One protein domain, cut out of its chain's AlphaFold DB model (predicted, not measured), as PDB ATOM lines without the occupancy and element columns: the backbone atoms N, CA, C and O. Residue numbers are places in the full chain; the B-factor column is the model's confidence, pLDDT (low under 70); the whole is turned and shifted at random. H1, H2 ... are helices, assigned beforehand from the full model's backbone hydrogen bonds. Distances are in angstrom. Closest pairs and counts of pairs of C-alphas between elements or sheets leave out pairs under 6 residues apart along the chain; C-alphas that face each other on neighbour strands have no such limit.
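What this domain is: This is residues 214 to 337 of the 351 residues of a protein of Symbiodinium natans (UniProt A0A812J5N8). A compact body of five helices and long loops is built round H3, which lies between H1, side by side with it and running opposite ways, and H4, crossing it at a steep tilt. H2 makes a corner with H1 at one end and meets the short H5, while the longest helix, H6, leaves the body as an arm whose residues 327 to 336, with Asp 337 after them, stick out free. The printed part has 124 residues with six named helices, in the order H1 H2 H3 H4 H5 H6, and no named strand; the class is all helix. The whole is compact, with a radius of gyration of the C-alphas of 14.5 A, and spans 48 by 33 by 29 A, the arm making much of the length.

Where its parts are: H6, residues 318 to 336, is 27.1 A long and runs from C-alpha 318 at (-17.326, -78.373, 9.637) to C-alpha 336 at (-16.554, -57.990, -8.142). H1, residues 214 to 230, measures 24.8 A and begins with C-alpha 214 at (-9.287, -70.320, 2.125). H3, residues 253 to 264, spans 16.4 A, and H4, residues 284 to 297, spans 19.8 A. H2, residues 232 to 240, and H5, residues 309 to 315, are 11.3 A and 9.8 A long.

How they stand to each other: H6 touches no helix. It is close to but not clearly touching H1, where the closest C-alphas, of Glu 222 and Lys 318, are 7.8 A apart. H1 and H3 touch, opposite ways at a shallow tilt of 25 degrees, with the C-alphas of Phe 221 and Ala 264 closest at 6.4 A. H3 touches H4 with residues 259 to 262 alone, the same way at a steep tilt of 47 degrees; the closest C-alphas, of Leu 262 and Cys 290, are 7.1 A apart. H1 and H2 only just touch, only at the corner by their link, with 3 pairs of C-alphas within 8 A, the closest being Val 228 and Leu 234 at 6.3 A. H2 and H5 touch, opposite ways at a steep tilt of 60 degrees, the C-alphas of Met 238 and Ser 309 being closest at 4.4 A. H1 and H4 are apart. The helix packing is mostly crossed, but only just. Every O i to N i+4 pair is within hydrogen-bond range in H1, H2, H3, H4 and H5, and 10 of 15 are in H6.

The domain as a whole: The two C-alphas farthest apart, of Lys 240 and Asp 337, are 48.5 A apart. Without the free residues 327 to 337, the body spans 37 by 36 by 26 A. The printed part has no cut. The links H2 to H3, H3 to H4 and H4 to H5 are long; residues 250 to 251 pair antiparallel with residues 281 to 282. The mean pLDDT of the printed part is 90.6, with residue 247 and residues 329 to 337 under 70.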
ATOM      1  N   ARG A 214      -8.128 -69.514   1.706       89.50
ATOM      2  CA  ARG A 214      -9.287 -70.320   2.125       89.50
ATOM      3  C   ARG A 214      -8.847 -71.645   2.736       89.50
ATOM      4  O   ARG A 214      -9.317 -71.958   3.827       89.50
ATOM      5  N   GLN A 215      -7.942 -72.361   2.068       94.31
ATOM      6  CA  GLN A 215      -7.378 -73.621   2.557       94.31
ATOM      7  C   GLN A 215      -6.685 -73.424   3.905       94.31
ATOM      8  O   GLN A 215      -7.038 -74.096   4.863       94.31
ATOM      9  N   LEU A 216      -5.819 -72.415   4.037       95.44
ATOM     10  CA  LEU A 216      -5.118 -72.134   5.293       95.44
ATOM     11  C   LEU A 216      -6.076 -71.880   6.467       95.44
ATOM     12  O   LEU A 216      -5.842 -72.329   7.588       95.44
ATOM     13  N   LEU A 217      -7.166 -71.149   6.228       91.81
ATOM     14  CA  LEU A 217      -8.176 -70.894   7.255       91.81
ATOM     15  C   LEU A 217      -8.997 -72.147   7.589       91.81
ATOM     16  O   LEU A 217      -9.365 -72.327   8.748       91.81
ATOM     17  N   GLN A 218      -9.265 -73.002   6.602       95.06
ATOM     18  CA  GLN A 218      -9.915 -74.290   6.816       95.06
ATOM     19  C   GLN A 218      -9.019 -75.235   7.628       95.06
ATOM     20  O   GLN A 218      -9.469 -75.754   8.644       95.06
ATOM     21  N   ASP A 219      -7.749 -75.382   7.258       96.50
ATOM     22  CA  ASP A 219      -6.778 -76.220   7.971       96.50
ATOM     23  C   ASP A 219      -6.621 -75.768   9.428       96.50
ATOM     24  O   ASP A 219      -6.590 -76.580  10.357       96.50
ATOM     25  N   ARG A 220      -6.598 -74.446   9.650       96.31
ATOM     26  CA  ARG A 220      -6.569 -73.871  10.996       96.31
ATOM     27  C   ARG A 220      -7.829 -74.222  11.787       96.31
ATOM     28  O   ARG A 220      -7.717 -74.588  12.952       96.31
ATOM     29  N   PHE A 221      -9.009 -74.111  11.178       97.38
ATOM     30  CA  PHE A 221     -10.270 -74.488  11.820       97.38
ATOM     31  C   PHE A 221     -10.296 -75.977  12.188       97.38
ATOM     32  O   PHE A 221     -10.672 -76.321  13.306       97.38
ATOM     33  N   GLU A 222      -9.840 -76.853  11.289       97.38
ATOM     34  CA  GLU A 222      -9.775 -78.300  11.519       97.38
ATOM     35  C   GLU A 222      -8.814 -78.659  12.657       97.38
ATOM     36  O   GLU A 222      -9.150 -79.488  13.502       97.38
ATOM     37  N   THR A 223      -7.670 -77.977  12.730       97.94
ATOM     38  CA  THR A 223      -6.713 -78.131  13.835       97.94
ATOM     39  C   THR A 223      -7.352 -77.740  15.171       97.94
ATOM     40  O   THR A 223      -7.337 -78.532  16.108       97.94
ATOM     41  N   ILE A 224      -8.008 -76.572  15.244       97.50
ATOM     42  CA  ILE A 224      -8.694 -76.126  16.470       97.50
ATOM     43  C   ILE A 224      -9.810 -77.108  16.861       97.50
ATOM     44  O   ILE A 224      -9.982 -77.415  18.040       97.50
ATOM     45  N   CYS A 225     -10.565 -77.632  15.891       97.56
ATOM     46  CA  CYS A 225     -11.597 -78.634  16.157       97.56
ATOM     47  C   CYS A 225     -11.003 -79.912  16.762       97.56
ATOM     48  O   CYS A 225     -11.565 -80.439  17.720       97.56
ATOM     49  N   ALA A 226      -9.870 -80.400  16.245       97.88
ATOM     50  CA  ALA A 226      -9.184 -81.558  16.815       97.88
ATOM     51  C   ALA A 226      -8.774 -81.308  18.279       97.88
ATOM     52  O   ALA A 226      -9.050 -82.144  19.141       97.88
ATOM     53  N   ASP A 227      -8.219 -80.130  18.578       97.56
ATOM     54  CA  ASP A 227      -7.823 -79.743  19.937       97.56
ATOM     55  C   ASP A 227      -9.025 -79.657  20.895       97.56
ATOM     56  O   ASP A 227      -8.945 -80.064  22.058       97.56
ATOM     57  N   VAL A 228     -10.184 -79.210  20.399       97.00
ATOM     58  CA  VAL A 228     -11.441 -79.174  21.168       97.00
ATOM     59  C   VAL A 228     -11.882 -80.571  21.605       97.00
ATOM     60  O   VAL A 228     -12.316 -80.737  22.746       97.00
ATOM     61  N   TYR A 229     -11.728 -81.585  20.746       96.69
ATOM     62  CA  TYR A 229     -12.052 -82.976  21.087       96.69
ATOM     63  C   TYR A 229     -11.043 -83.622  22.044       96.69
ATOM     64  O   TYR A 229     -11.381 -84.607  22.699       96.69
ATOM     65  N   ILE A 230      -9.827 -83.084  22.153       97.25
ATOM     66  CA  ILE A 230      -8.815 -83.541  23.117       97.25
ATOM     67  C   ILE A 230      -9.042 -82.885  24.490       97.25
ATOM     68  O   ILE A 230      -8.777 -83.493  25.531       97.25
ATOM     69  N   ASN A 231      -9.574 -81.660  24.521       97.69
ATOM     70  CA  ASN A 231      -9.772 -80.907  25.752       97.69
ATOM     71  C   ASN A 231     -10.920 -81.470  26.622       97.69
ATOM     72  O   ASN A 231     -12.103 -81.421  26.279       97.69
ATOM     73  N   SER A 232     -10.581 -81.951  27.822       96.94
ATOM     74  CA  SER A 232     -11.526 -82.617  28.735       96.94
ATOM     75  C   SER A 232     -12.648 -81.713  29.272       96.94
ATOM     76  O   SER A 232     -13.757 -82.196  29.540       96.94
ATOM     77  N   ALA A 233     -12.402 -80.405  29.411       96.06
ATOM     78  CA  ALA A 233     -13.414 -79.448  29.854       96.06
ATOM     79  C   ALA A 233     -14.466 -79.212  28.757       96.06
ATOM     80  O   ALA A 233     -15.666 -79.257  29.035       96.06
ATOM     81  N   LEU A 234     -14.033 -79.064  27.500       96.62
ATOM     82  CA  LEU A 234     -14.937 -78.933  26.353       96.62
ATOM     83  C   LEU A 234     -15.730 -80.223  26.106       96.62
ATOM     84  O   LEU A 234     -16.941 -80.162  25.898       96.62
ATOM     85  N   LEU A 235     -15.115 -81.399  26.268       96.44
ATOM     86  CA  LEU A 235     -15.843 -82.676  26.230       96.44
ATOM     87  C   LEU A 235     -16.923 -82.780  27.318       96.44
ATOM     88  O   LEU A 235     -17.990 -83.353  27.083       96.44
ATOM     89  N   THR A 236     -16.676 -82.223  28.506       96.56
ATOM     90  CA  THR A 236     -17.667 -82.176  29.595       96.56
ATOM     91  C   THR A 236     -18.861 -81.300  29.200       96.56
ATOM     92  O   THR A 236     -20.001 -81.714  29.404       96.56
ATOM     93  N   ILE A 237     -18.631 -80.156  28.548       95.44
ATOM     94  CA  ILE A 237     -19.697 -79.308  27.980       95.44
ATOM     95  C   ILE A 237     -20.486 -80.075  26.909       95.44
ATOM     96  O   ILE A 237     -21.713 -80.143  26.971       95.44
ATOM     97  N   MET A 238     -19.799 -80.739  25.974       95.81
ATOM     98  CA  MET A 238     -20.451 -81.487  24.892       95.81
ATOM     99  C   MET A 238     -21.289 -82.679  25.384       95.81
ATOM    100  O   MET A 238     -22.338 -82.950  24.794       95.81
ATOM    101  N   SER A 239     -20.857 -83.384  26.438       95.69
ATOM    102  CA  SER A 239     -21.455 -84.664  26.873       95.69
ATOM    103  C   SER A 239     -22.315 -84.596  28.138       95.69
ATOM    104  O   SER A 239     -23.296 -85.329  28.236       95.69
ATOM    105  N   LYS A 240     -21.977 -83.738  29.109       93.06
ATOM    106  CA  LYS A 240     -22.612 -83.698  30.442       93.06
ATOM    107  C   LYS A 240     -23.526 -82.489  30.648       93.06
ATOM    108  O   LYS A 240     -24.034 -82.301  31.749       93.06
ATOM    109  N   GLY A 241     -23.733 -81.667  29.617       90.06
ATOM    110  CA  GLY A 241     -24.623 -80.505  29.687       90.06
ATOM    111  C   GLY A 241     -24.084 -79.353  30.541       90.06
ATOM    112  O   GLY A 241     -24.857 -78.499  30.964       90.06
ATOM    113  N   SER A 242     -22.774 -79.321  30.809       93.38
ATOM    114  CA  SER A 242     -22.119 -78.112  31.322       93.38
ATOM    115  C   SER A 242     -22.171 -77.004  30.268       93.38
ATOM    116  O   SER A 242     -22.331 -77.288  29.082       93.38
ATOM    117  N   ALA A 243     -22.031 -75.749  30.682       92.94
ATOM    118  CA  ALA A 243     -22.048 -74.614  29.769       92.94
ATOM    119  C   ALA A 243     -21.084 -73.514  30.227       92.94
ATOM    120  O   ALA A 243     -20.837 -73.373  31.426       92.94
ATOM    121  N   LEU A 244     -20.557 -72.735  29.279       90.38
ATOM    122  CA  LEU A 244     -19.796 -71.519  29.581       90.38
ATOM    123  C   LEU A 244     -20.770 -70.348  29.707       90.38
ATOM    124  O   LEU A 244     -21.450 -70.001  28.741       90.38
ATOM    125  N   ALA A 245     -20.845 -69.752  30.896       87.75
ATOM    126  CA  ALA A 245     -21.716 -68.621  31.191       87.75
ATOM    127  C   ALA A 245     -20.969 -67.563  32.016       87.75
ATOM    128  O   ALA A 245     -20.339 -67.880  33.027       87.75
ATOM    129  N   ALA A 246     -21.081 -66.295  31.618       79.31
ATOM    130  CA  ALA A 246     -20.764 -65.169  32.498       79.31
ATOM    131  C   ALA A 246     -21.779 -65.121  33.666       79.31
ATOM    132  O   ALA A 246     -22.921 -65.552  33.481       79.31
ATOM    133  N   PRO A 247     -21.422 -64.617  34.867       67.44
ATOM    134  CA  PRO A 247     -20.262 -63.779  35.206       67.44
ATOM    135  C   PRO A 247     -19.079 -64.537  35.842       67.44
ATOM    136  O   PRO A 247     -18.393 -63.995  36.702       67.44
ATOM    137  N   MET A 248     -18.848 -65.802  35.487       70.19
ATOM    138  CA  MET A 248     -17.692 -66.528  36.018       70.19
ATOM    139  C   MET A 248     -16.414 -66.100  35.290       70.19
ATOM    140  O   MET A 248     -16.363 -66.208  34.068       70.19
ATOM    141  N   ASP A 249     -15.388 -65.681  36.042       75.44
ATOM    142  CA  ASP A 249     -14.022 -65.431  35.550       75.44
ATOM    143  C   ASP A 249     -13.346 -66.759  35.137       75.44
ATOM    144  O   ASP A 249     -12.368 -67.217  35.738       75.44
ATOM    145  N   LEU A 250     -13.927 -67.454  34.156       89.50
ATOM    146  CA  LEU A 250     -13.417 -68.729  33.669       89.50
ATOM    147  C   LEU A 250     -12.135 -68.467  32.896       89.50
ATOM    148  O   LEU A 250     -12.115 -67.660  31.962       89.50
ATOM    149  N   LYS A 251     -11.081 -69.182  33.291       93.88
ATOM    150  CA  LYS A 251      -9.780 -69.113  32.644       93.88
ATOM    151  C   LYS A 251      -9.261 -70.476  32.232       93.88
ATOM    152  O   LYS A 251      -9.446 -71.462  32.950       93.88
ATOM    153  N   GLY A 252      -8.570 -70.513  31.100       94.44
ATOM    154  CA  GLY A 252      -7.756 -71.650  30.691       94.44
ATOM    155  C   GLY A 252      -7.831 -71.973  29.204       94.44
ATOM    156  O   GLY A 252      -8.512 -71.322  28.420       94.44
ATOM    157  N   GLU A 253      -7.142 -73.044  28.824       95.50
ATOM    158  CA  GLU A 253      -6.977 -73.483  27.433       95.50
ATOM    159  C   GLU A 253      -8.306 -73.711  26.693       95.50
ATOM    160  O   GLU A 253      -8.446 -73.352  25.528       95.50
ATOM    161  N   HIS A 254      -9.324 -74.234  27.383       95.56
ATOM    162  CA  HIS A 254     -10.658 -74.438  26.814       95.56
ATOM    163  C   HIS A 254     -11.319 -73.127  26.362       95.56
ATOM    164  O   HIS A 254     -11.997 -73.110  25.338       95.56
ATOM    165  N   VAL A 255     -11.095 -72.027  27.089       95.62
ATOM    166  CA  VAL A 255     -11.569 -70.694  26.700       95.62
ATOM    167  C   VAL A 255     -10.832 -70.232  25.448       95.62
ATOM    168  O   VAL A 255     -11.477 -69.820  24.488       95.62
ATOM    169  N   VAL A 256      -9.502 -70.370  25.419       95.69
ATOM    170  CA  VAL A 256      -8.674 -69.991  24.263       95.69
ATOM    171  C   VAL A 256      -9.151 -70.695  22.990       95.69
ATOM    172  O   VAL A 256      -9.358 -70.036  21.973       95.69
ATOM    173  N   LEU A 257      -9.402 -72.007  23.043       96.12
ATOM    174  CA  LEU A 257      -9.892 -72.778  21.894       96.12
ATOM    175  C   LEU A 257     -11.258 -72.279  21.395       96.12
ATOM    176  O   LEU A 257     -11.449 -72.100  20.192       96.12
ATOM    177  N   VAL A 258     -12.196 -71.981  22.300       96.44
ATOM    178  CA  VAL A 258     -13.515 -71.440  21.925       96.44
ATOM    179  C   VAL A 258     -13.391 -70.046  21.307       96.44
ATOM    180  O   VAL A 258     -14.035 -69.762  20.297       96.44
ATOM    181  N   LEU A 259     -12.541 -69.180  21.861       95.75
ATOM    182  CA  LEU A 259     -12.287 -67.852  21.299       95.75
ATOM    183  C   LEU A 259     -11.624 -67.934  19.917       95.75
ATOM    184  O   LEU A 259     -11.963 -67.161  19.018       95.75
ATOM    185  N   GLN A 260     -10.724 -68.896  19.708       95.62
ATOM    186  CA  GLN A 260     -10.116 -69.157  18.405       95.62
ATOM    187  C   GLN A 260     -11.131 -69.684  17.383       95.62
ATOM    188  O   GLN A 260     -11.084 -69.253  16.228       95.62
ATOM    189  N   LEU A 261     -12.077 -70.541  17.788       96.44
ATOM    190  CA  LEU A 261     -13.196 -70.949  16.934       96.44
ATOM    191  C   LEU A 261     -14.063 -69.747  16.558       96.44
ATOM    192  O   LEU A 261     -14.250 -69.487  15.373       96.44
ATOM    193  N   LEU A 262     -14.535 -68.963  17.532       96.06
ATOM    194  CA  LEU A 262     -15.335 -67.758  17.265       96.06
ATOM    195  C   LEU A 262     -14.604 -66.809  16.302       96.06
ATOM    196  O   LEU A 262     -15.185 -66.324  15.329       96.06
ATOM    197  N   ARG A 263     -13.292 -66.630  16.488       95.38
ATOM    198  CA  ARG A 263     -12.444 -65.878  15.559       95.38
ATOM    199  C   ARG A 263     -12.416 -66.490  14.156       95.38
ATOM    200  O   ARG A 263     -12.525 -65.737  13.189       95.38
ATOM    201  N   ALA A 264     -12.290 -67.811  14.019       94.75
ATOM    202  CA  ALA A 264     -12.325 -68.493  12.721       94.75
ATOM    203  C   ALA A 264     -13.665 -68.272  11.993       94.75
ATOM    204  O   ALA A 264     -13.677 -68.042  10.784       94.75
ATOM    205  N   TRP A 265     -14.775 -68.226  12.736       95.25
ATOM    206  CA  TRP A 265     -16.112 -67.883  12.232       95.25
ATOM    207  C   TRP A 265     -16.281 -66.401  11.839       95.25
ATOM    208  O   TRP A 265     -17.311 -66.019  11.277       95.25
ATOM    209  N   GLY A 266     -15.275 -65.557  12.084       94.44
ATOM    210  CA  GLY A 266     -15.316 -64.120  11.805       94.44
ATOM    211  C   GLY A 266     -15.891 -63.280  12.946       94.44
ATOM    212  O   GLY A 266     -16.279 -62.137  12.712       94.44
ATOM    213  N   TYR A 267     -15.922 -63.829  14.159       96.12
ATOM    214  CA  TYR A 267     -16.388 -63.189  15.388       96.12
ATOM    215  C   TYR A 267     -15.222 -63.044  16.382       96.12
ATOM    216  O   TYR A 267     -15.194 -63.728  17.403       96.12
ATOM    217  N   PRO A 268     -14.203 -62.210  16.091       96.06
ATOM    218  CA  PRO A 268     -13.111 -61.989  17.028       96.06
ATOM    219  C   PRO A 268     -13.601 -61.224  18.263       96.06
ATOM    220  O   PRO A 268     -14.404 -60.293  18.157       96.06
ATOM    221  N   VAL A 269     -13.076 -61.583  19.433       94.69
ATOM    222  CA  VAL A 269     -13.193 -60.749  20.633       94.69
ATOM    223  C   VAL A 269     -12.129 -59.661  20.547       94.69
ATOM    224  O   VAL A 269     -10.936 -59.958  20.468       94.69
ATOM    225  N   LEU A 270     -12.582 -58.410  20.515       94.81
ATOM    226  CA  LEU A 270     -11.727 -57.229  20.452       94.81
ATOM    227  C   LEU A 270     -11.770 -56.490  21.792       94.81
ATOM    228  O   LEU A 270     -12.787 -56.536  22.493       94.81
ATOM    229  N   ASN A 271     -10.666 -55.845  22.162       92.12
ATOM    230  CA  ASN A 271     -10.641 -54.926  23.297       92.12
ATOM    231  C   ASN A 271     -11.261 -53.575  22.895       92.12
ATOM    232  O   ASN A 271     -11.706 -53.389  21.760       92.12
ATOM    233  N   ASP A 272     -11.283 -52.629  23.834       92.12
ATOM    234  CA  ASP A 272     -11.834 -51.289  23.599       92.12
ATOM    235  C   ASP A 272     -11.032 -50.506  22.541       92.12
ATOM    236  O   ASP A 272     -11.584 -49.634  21.872       92.12
ATOM    237  N   ASP A 273      -9.765 -50.876  22.333       91.94
ATOM    238  CA  ASP A 273      -8.875 -50.308  21.315       91.94
ATOM    239  C   ASP A 273      -9.049 -50.962  19.926       91.94
ATOM    240  O   ASP A 273      -8.480 -50.495  18.940       91.94
ATOM    241  N   GLY A 274      -9.859 -52.022  19.814       91.06
ATOM    242  CA  GLY A 274     -10.084 -52.768  18.571       91.06
ATOM    243  C   GLY A 274      -9.035 -53.846  18.260       91.06
ATOM    244  O   GLY A 274      -9.124 -54.495  17.216       91.06
ATOM    245  N   ASP A 275      -8.082 -54.077  19.157       91.50
ATOM    246  CA  ASP A 275      -7.077 -55.129  19.051       91.50
ATOM    247  C   ASP A 275      -7.625 -56.494  19.466       91.50
ATOM    248  O   ASP A 275      -8.546 -56.631  20.277       91.50
ATOM    249  N   LEU A 276      -7.009 -57.541  18.917       89.38
ATOM    250  CA  LEU A 276      -7.329 -58.920  19.258       89.38
ATOM    251  C   LEU A 276      -6.956 -59.222  20.704       89.38
ATOM    252  O   LEU A 276      -5.798 -59.121  21.108       89.38
ATOM    253  N   VAL A 277      -7.953 -59.670  21.456       84.56
ATOM    254  CA  VAL A 277      -7.782 -60.078  22.842       84.56
ATOM    255  C   VAL A 277      -7.179 -61.483  22.868       84.56
ATOM    256  O   VAL A 277      -7.892 -62.466  22.686       84.56
ATOM    257  N   ASP A 278      -5.870 -61.589  23.097       73.62
ATOM    258  CA  ASP A 278      -5.191 -62.872  23.347       73.62
ATOM    259  C   ASP A 278      -5.315 -63.254  24.831       73.62
ATOM    260  O   ASP A 278      -4.334 -63.354  25.566       73.62
ATOM    261  N   GLN A 279      -6.557 -63.332  25.316       77.25
ATOM    262  CA  GLN A 279      -6.845 -63.666  26.709       77.25
ATOM    263  C   GLN A 279      -7.395 -65.080  26.809       77.25
ATOM    264  O   GLN A 279      -8.208 -65.528  26.007       77.25
ATOM    265  N   ASP A 280      -6.992 -65.752  27.875       88.44
ATOM    266  CA  ASP A 280      -7.518 -67.029  28.323       88.44
ATOM    267  C   ASP A 280      -8.802 -66.870  29.148       88.44
ATOM    268  O   ASP A 280      -9.173 -67.807  29.842       88.44
ATOM    269  N   HIS A 281      -9.474 -65.710  29.088       91.81
ATOM    270  CA  HIS A 281     -10.566 -65.316  29.979       91.81
ATOM    271  C   HIS A 281     -11.913 -65.223  29.246       91.81
ATOM    272  O   HIS A 281     -12.051 -64.502  28.258       91.81
ATOM    273  N   TRP A 282     -12.930 -65.926  29.752       93.31
ATOM    274  CA  TRP A 282     -14.318 -65.786  29.310       93.31
ATOM    275  C   TRP A 282     -15.025 -64.623  30.022       93.31
ATOM    276  O   TRP A 282     -15.575 -64.790  31.108       93.31
ATOM    277  N   ASP A 283     -15.009 -63.437  29.421       92.00
ATOM    278  CA  ASP A 283     -15.622 -62.233  29.991       92.00
ATOM    279  C   ASP A 283     -16.975 -61.867  29.333       92.00
ATOM    280  O   ASP A 283     -17.555 -62.603  28.520       92.00
ATOM    281  N   ALA A 284     -17.512 -60.696  29.692       91.88
ATOM    282  CA  ALA A 284     -18.743 -60.170  29.104       91.88
ATOM    283  C   ALA A 284     -18.624 -59.927  27.584       91.88
ATOM    284  O   ALA A 284     -19.612 -60.081  26.864       91.88
ATOM    285  N   ARG A 285     -17.428 -59.596  27.076       92.81
ATOM    286  CA  ARG A 285     -17.182 -59.361  25.644       92.81
ATOM    287  C   ARG A 285     -17.198 -60.678  24.876       92.81
ATOM    288  O   ARG A 285     -17.844 -60.756  23.834       92.81
ATOM    289  N   ALA A 286     -16.564 -61.721  25.411       93.75
ATOM    290  CA  ALA A 286     -16.633 -63.076  24.864       93.75
ATOM    291  C   ALA A 286     -18.080 -63.591  24.805       93.75
ATOM    292  O   ALA A 286     -18.520 -64.092  23.769       93.75
ATOM    293  N   SER A 287     -18.848 -63.382  25.880       94.19
ATOM    294  CA  SER A 287     -20.268 -63.762  25.945       94.19
ATOM    295  C   SER A 287     -21.114 -63.015  24.905       94.19
ATOM    296  O   SER A 287     -21.951 -63.609  24.226       94.19
ATOM    297  N   GLU A 288     -20.855 -61.721  24.709       94.38
ATOM    298  CA  GLU A 288     -21.523 -60.904  23.693       94.38
ATOM    299  C   GLU A 288     -21.171 -61.333  22.259       94.38
ATOM    300  O   GLU A 288     -22.029 -61.395  21.378       94.38
ATOM    301  N   VAL A 289     -19.905 -61.654  21.999       95.19
ATOM    302  CA  VAL A 289     -19.442 -62.174  20.704       95.19
ATOM    303  C   VAL A 289     -20.080 -63.532  20.403       95.19
ATOM    304  O   VAL A 289     -20.589 -63.732  19.299       95.19
ATOM    305  N   CYS A 290     -20.135 -64.426  21.394       95.88
ATOM    306  CA  CYS A 290     -20.820 -65.714  21.300       95.88
ATOM    307  C   CYS A 290     -22.315 -65.538  20.988       95.88
ATOM    308  O   CYS A 290     -22.832 -66.168  20.064       95.88
ATOM    309  N   ARG A 291     -22.988 -64.610  21.682       96.00
ATOM    310  CA  ARG A 291     -24.394 -64.259  21.439       96.00
ATOM    311  C   ARG A 291     -24.634 -63.837  19.992       96.00
ATOM    312  O   ARG A 291     -25.564 -64.337  19.361       96.00
ATOM    313  N   ARG A 292     -23.786 -62.956  19.451       96.56
ATOM    314  CA  ARG A 292     -23.875 -62.490  18.055       96.56
ATOM    315  C   ARG A 292     -23.625 -63.608  17.046       96.56
ATOM    316  O   ARG A 292     -24.346 -63.699  16.056       96.56
ATOM    317  N   TRP A 293     -22.631 -64.460  17.288       96.88
ATOM    318  CA  TRP A 293     -22.396 -65.634  16.447       96.88
ATOM    319  C   TRP A 293     -23.620 -66.558  16.449       96.88
ATOM    320  O   TRP A 293     -24.126 -66.916  15.387       96.88
ATOM    321  N   ARG A 294     -24.155 -66.873  17.631       95.62
ATOM    322  CA  ARG A 294     -25.292 -67.782  17.792       95.62
ATOM    323  C   ARG A 294     -26.565 -67.254  17.132       95.62
ATOM    324  O   ARG A 294     -27.290 -68.034  16.536       95.62
ATOM    325  N   GLN A 295     -26.814 -65.947  17.185       95.50
ATOM    326  CA  GLN A 295     -27.951 -65.320  16.498       95.50
ATOM    327  C   GLN A 295     -27.904 -65.481  14.974       95.50
ATOM    328  O   GLN A 295     -28.955 -65.576  14.346       95.50
ATOM    329  N   ASN A 296     -26.706 -65.510  14.390       94.31
ATOM    330  CA  ASN A 296     -26.535 -65.555  12.939       94.31
ATOM    331  C   ASN A 296     -26.324 -66.976  12.403       94.31
ATOM    332  O   ASN A 296     -26.713 -67.261  11.273       94.31
ATOM    333  N   HIS A 297     -25.686 -67.851  13.186       93.88
ATOM    334  CA  HIS A 297     -25.210 -69.159  12.721       93.88
ATOM    335  C   HIS A 297     -25.503 -70.316  13.679       93.88
ATOM    336  O   HIS A 297     -25.399 -71.473  13.282       93.88
ATOM    337  N   GLY A 298     -25.822 -70.028  14.939       91.62
ATOM    338  CA  GLY A 298     -26.050 -71.059  15.942       91.62
ATOM    339  C   GLY A 298     -27.503 -71.538  15.983       91.62
ATOM    340  O   GLY A 298     -28.406 -70.881  15.460       91.62
ATOM    341  N   PRO A 299     -27.756 -72.678  16.644       94.00
ATOM    342  CA  PRO A 299     -29.110 -73.128  16.914       94.00
ATOM    343  C   PRO A 299     -29.838 -72.130  17.836       94.00
ATOM    344  O   PRO A 299     -29.208 -71.486  18.686       94.00
ATOM    345  N   PRO A 300     -31.170 -71.996  17.704       92.44
ATOM    346  CA  PRO A 300     -31.952 -71.121  18.566       92.44
ATOM    347  C   PRO A 300     -31.870 -71.592  20.025       92.44
ATOM    348  O   PRO A 300     -32.196 -72.734  20.336       92.44
ATOM    349  N   SER A 301     -31.478 -70.695  20.933       92.69
ATOM    350  CA  SER A 301     -31.366 -70.975  22.371       92.69
ATOM    351  C   SER A 301     -32.083 -69.908  23.195       92.69
ATOM    352  O   SER A 301     -32.173 -68.747  22.796       92.69
ATOM    353  N   LYS A 302     -32.590 -70.306  24.368       92.31
ATOM    354  CA  LYS A 302     -33.240 -69.397  25.327       92.31
ATOM    355  C   LYS A 302     -32.244 -68.455  26.010       92.31
ATOM    356  O   LYS A 302     -32.646 -67.392  26.463       92.31
ATOM    357  N   THR A 303     -30.976 -68.856  26.072       92.19
ATOM    358  CA  THR A 303     -29.868 -68.117  26.693       92.19
ATOM    359  C   THR A 303     -28.740 -68.000  25.668       92.19
ATOM    360  O   THR A 303     -27.798 -68.801  25.683       92.19
ATOM    361  N   PRO A 304     -28.857 -67.094  24.680       90.06
ATOM    362  CA  PRO A 304     -27.913 -67.023  23.570       90.06
ATOM    363  C   PRO A 304     -26.497 -66.589  23.989       90.06
ATOM    364  O   PRO A 304     -25.546 -66.842  23.259       90.06
ATOM    365  N   GLU A 305     -26.349 -65.976  25.161       91.12
ATOM    366  CA  GLU A 305     -25.079 -65.612  25.800       91.12
ATOM    367  C   GLU A 305     -24.313 -66.793  26.424       91.12
ATOM    368  O   GLU A 305     -23.125 -66.664  26.716       91.12
ATOM    369  N   VAL A 306     -24.969 -67.942  26.619       93.50
ATOM    370  CA  VAL A 306     -24.383 -69.135  27.244       93.50
ATOM    371  C   VAL A 306     -23.954 -70.129  26.169       93.50
ATOM    372  O   VAL A 306     -24.778 -70.547  25.361       93.50
ATOM    373  N   LEU A 307     -22.690 -70.568  26.172       95.81
ATOM    374  CA  LEU A 307     -22.228 -71.625  25.264       95.81
ATOM    375  C   LEU A 307     -22.485 -73.010  25.874       95.81
ATOM    376  O   LEU A 307     -21.679 -73.540  26.640       95.81
ATOM    377  N   ASP A 308     -23.643 -73.568  25.537       95.94
ATOM    378  CA  ASP A 308     -24.089 -74.927  25.868       95.94
ATOM    379  C   ASP A 308     -23.567 -76.002  24.882       95.94
ATOM    380  O   ASP A 308     -22.864 -75.709  23.912       95.94
ATOM    381  N   SER A 309     -23.927 -77.270  25.131       96.69
ATOM    382  CA  SER A 309     -23.567 -78.423  24.286       96.69
ATOM    383  C   SER A 309     -23.976 -78.246  22.819       96.69
ATOM    384  O   SER A 309     -23.192 -78.560  21.925       96.69
ATOM    385  N   GLU A 310     -25.190 -77.746  22.557       96.38
ATOM    386  CA  GLU A 310     -25.709 -77.580  21.194       96.38
ATOM    387  C   GLU A 310     -24.961 -76.485  20.440       96.38
ATOM    388  O   GLU A 310     -24.559 -76.692  19.296       96.38
ATOM    389  N   GLY A 311     -24.693 -75.348  21.085       96.31
ATOM    390  CA  GLY A 311     -23.895 -74.307  20.455       96.31
ATOM    391  C   GLY A 311     -22.437 -74.690  20.288       96.31
ATOM    392  O   GLY A 311     -21.869 -74.350  19.262       96.31
ATOM    393  N   LEU A 312     -21.823 -75.420  21.223       97.19
ATOM    394  CA  LEU A 312     -20.449 -75.885  21.025       97.19
ATOM    395  C   LEU A 312     -20.364 -76.878  19.857       97.19
ATOM    396  O   LEU A 312     -19.450 -76.764  19.047       97.19
ATOM    397  N   LYS A 313     -21.338 -77.792  19.713       97.12
ATOM    398  CA  LYS A 313     -21.442 -78.701  18.556       97.12
ATOM    399  C   LYS A 313     -21.601 -77.946  17.240       97.12
ATOM    400  O   LYS A 313     -20.894 -78.255  16.291       97.12
ATOM    401  N   ALA A 314     -22.474 -76.942  17.201       96.81
ATOM    402  CA  ALA A 314     -22.644 -76.097  16.022       96.81
ATOM    403  C   ALA A 314     -21.389 -75.257  15.715       96.81
ATOM    404  O   ALA A 314     -21.075 -75.014  14.554       96.81
ATOM    405  N   LEU A 315     -20.637 -74.842  16.739       97.00
ATOM    406  CA  LEU A 315     -19.405 -74.065  16.580       97.00
ATOM    407  C   LEU A 315     -18.257 -74.892  15.974       97.00
ATOM    408  O   LEU A 315     -17.422 -74.332  15.263       97.00
ATOM    409  N   VAL A 316     -18.220 -76.204  16.226       97.88
ATOM    410  CA  VAL A 316     -17.241 -77.142  15.635       97.88
ATOM    411  C   VAL A 316     -17.763 -77.862  14.386       97.88
ATOM    412  O   VAL A 316     -17.081 -78.735  13.849       97.88
ATOM    413  N   ASP A 317     -18.968 -77.530  13.923       97.38
ATOM    414  CA  ASP A 317     -19.561 -78.151  12.744       97.38
ATOM    415  C   ASP A 317     -18.836 -77.679  11.473       97.38
ATOM    416  O   ASP A 317     -18.906 -76.515  11.066       97.38
ATOM    417  N   LYS A 318     -18.119 -78.614  10.844       96.44
ATOM    418  CA  LYS A 318     -17.326 -78.373   9.637       96.44
ATOM    419  C   LYS A 318     -18.196 -78.036   8.428       96.44
ATOM    420  O   LYS A 318     -17.801 -77.181   7.636       96.44
ATOM    421  N   GLU A 319     -19.353 -78.671   8.279       96.19
ATOM    422  CA  GLU A 319     -20.248 -78.417   7.147       96.19
ATOM    423  C   GLU A 319     -20.879 -77.031   7.283       96.19
ATOM    424  O   GLU A 319     -20.861 -76.245   6.333       96.19
ATOM    425  N   ALA A 320     -21.333 -76.678   8.491       95.06
ATOM    426  CA  ALA A 320     -21.870 -75.350   8.773       95.06
ATOM    427  C   ALA A 320     -20.811 -74.248   8.581       95.06
ATOM    428  O   ALA A 320     -21.103 -73.195   8.006       95.06
ATOM    429  N   PHE A 321     -19.563 -74.493   8.997       95.44
ATOM    430  CA  PHE A 321     -18.454 -73.563   8.781       95.44
ATOM    431  C   PHE A 321     -18.137 -73.373   7.288       95.44
ATOM    432  O   PHE A 321     -17.966 -72.241   6.825       95.44
ATOM    433  N   GLN A 322     -18.103 -74.457   6.506       93.31
ATOM    434  CA  GLN A 322     -17.897 -74.391   5.054       93.31
ATOM    435  C   GLN A 322     -19.049 -73.665   4.340       93.31
ATOM    436  O   GLN A 322     -18.801 -72.828   3.466       93.31
ATOM    437  N   ALA A 323     -20.297 -73.917   4.745       92.94
ATOM    438  CA  ALA A 323     -21.478 -73.232   4.221       92.94
ATOM    439  C   ALA A 323     -21.447 -71.721   4.519       92.94
ATOM    440  O   ALA A 323     -21.699 -70.902   3.637       92.94
ATOM    441  N   HIS A 324     -21.053 -71.324   5.733       91.56
ATOM    442  CA  HIS A 324     -20.872 -69.911   6.094       91.56
ATOM    443  C   HIS A 324     -19.814 -69.221   5.224       91.56
ATOM    444  O   HIS A 324     -19.996 -68.097   4.747       91.56
ATOM    445  N   ARG A 325     -18.696 -69.907   4.978       90.06
ATOM    446  CA  ARG A 325     -17.572 -69.358   4.207       90.06
ATOM    447  C   ARG A 325     -17.903 -69.207   2.725       90.06
ATOM    448  O   ARG A 325     -17.490 -68.214   2.132       90.06
ATOM    449  N   THR A 326     -18.657 -70.144   2.157       88.06
ATOM    450  CA  THR A 326     -19.136 -70.073   0.767       88.06
ATOM    451  C   THR A 326     -20.231 -69.012   0.604       88.06
ATOM    452  O   THR A 326     -20.103 -68.149  -0.259       88.06
ATOM    453  N   GLY A 327     -21.224 -68.950   1.499       84.88
ATOM    454  CA  GLY A 327     -22.312 -67.961   1.419       84.88
ATOM    455  C   GLY A 327     -21.867 -66.496   1.566       84.88
ATOM    456  O   GLY A 327     -22.423 -65.599   0.931       84.88
ATOM    457  N   ARG A 328     -20.816 -66.221   2.352       75.88
ATOM    458  CA  ARG A 328     -20.245 -64.863   2.476       75.88
ATOM    459  C   ARG A 328     -19.561 -64.383   1.185       75.88
ATOM    460  O   ARG A 328     -19.406 -63.176   0.987       75.88
ATOM    461  N   GLN A 329     -19.149 -65.308   0.318       62.72
ATOM    462  CA  GLN A 329     -18.461 -64.985  -0.932       62.72
ATOM    463  C   GLN A 329     -19.405 -64.579  -2.042       62.72
ATOM    464  O   GLN A 329     -19.084 -63.607  -2.714       62.72
ATOM    465  N   ASP A 330     -20.575 -65.199  -2.174       65.94
ATOM    466  CA  ASP A 330     -21.564 -64.784  -3.182       65.94
ATOM    467  C   ASP A 330     -21.949 -63.305  -3.012       65.94
ATOM    468  O   ASP A 330     -22.115 -62.570  -3.983       65.94
ATOM    469  N   SER A 331     -21.970 -62.833  -1.761       66.31
ATOM    470  CA  SER A 331     -22.243 -61.430  -1.421       66.31
ATOM    471  C   SER A 331     -21.102 -60.474  -1.802       66.31
ATOM    472  O   SER A 331     -21.340 -59.298  -2.056       66.31
ATOM    473  N   SER A 332     -19.860 -60.964  -1.832       61.25
ATOM    474  CA  SER A 332     -18.668 -60.173  -2.179       61.25
ATOM    475  C   SER A 332     -18.331 -60.268  -3.676       61.25
ATOM    476  O   SER A 332     -17.918 -59.281  -4.277       61.25
ATOM    477  N   GLN A 333     -18.572 -61.421  -4.308       58.09
ATOM    478  CA  GLN A 333     -18.423 -61.622  -5.750       58.09
ATOM    479  C   GLN A 333     -19.496 -60.884  -6.552       58.09
ATOM    480  O   GLN A 333     -19.157 -60.338  -7.595       58.09
ATOM    481  N   GLN A 334     -20.727 -60.721  -6.045       55.44
ATOM    482  CA  GLN A 334     -21.720 -59.835  -6.675       55.44
ATOM    483  C   GLN A 334     -21.251 -58.376  -6.828       55.44
ATOM    484  O   GLN A 334     -21.789 -57.654  -7.661       55.44
ATOM    485  N   MET A 335     -20.249 -57.935  -6.059       51.84
ATOM    486  CA  MET A 335     -19.619 -56.621  -6.237       51.84
ATOM    487  C   MET A 335     -18.379 -56.647  -7.141       51.84
ATOM    488  O   MET A 335     -17.997 -55.605  -7.669       51.84
ATOM    489  N   ALA A 336     -17.750 -57.812  -7.319       55.19
ATOM    490  CA  ALA A 336     -16.554 -57.990  -8.142       55.19
ATOM    491  C   ALA A 336     -16.868 -58.393  -9.593       55.19
ATOM    492  O   ALA A 336     -16.013 -58.230 -10.459       55.19
ATOM    493  N   ASP A 337     -18.086 -58.865  -9.869       50.66
ATOM    494  CA  ASP A 337     -18.576 -59.229 -11.204       50.66
ATOM    495  C   ASP A 337     -18.926 -57.984 -12.046       50.66
ATOM    496  O   ASP A 337     -19.955 -57.901 -12.719       50.66
TER     497      ASP A 337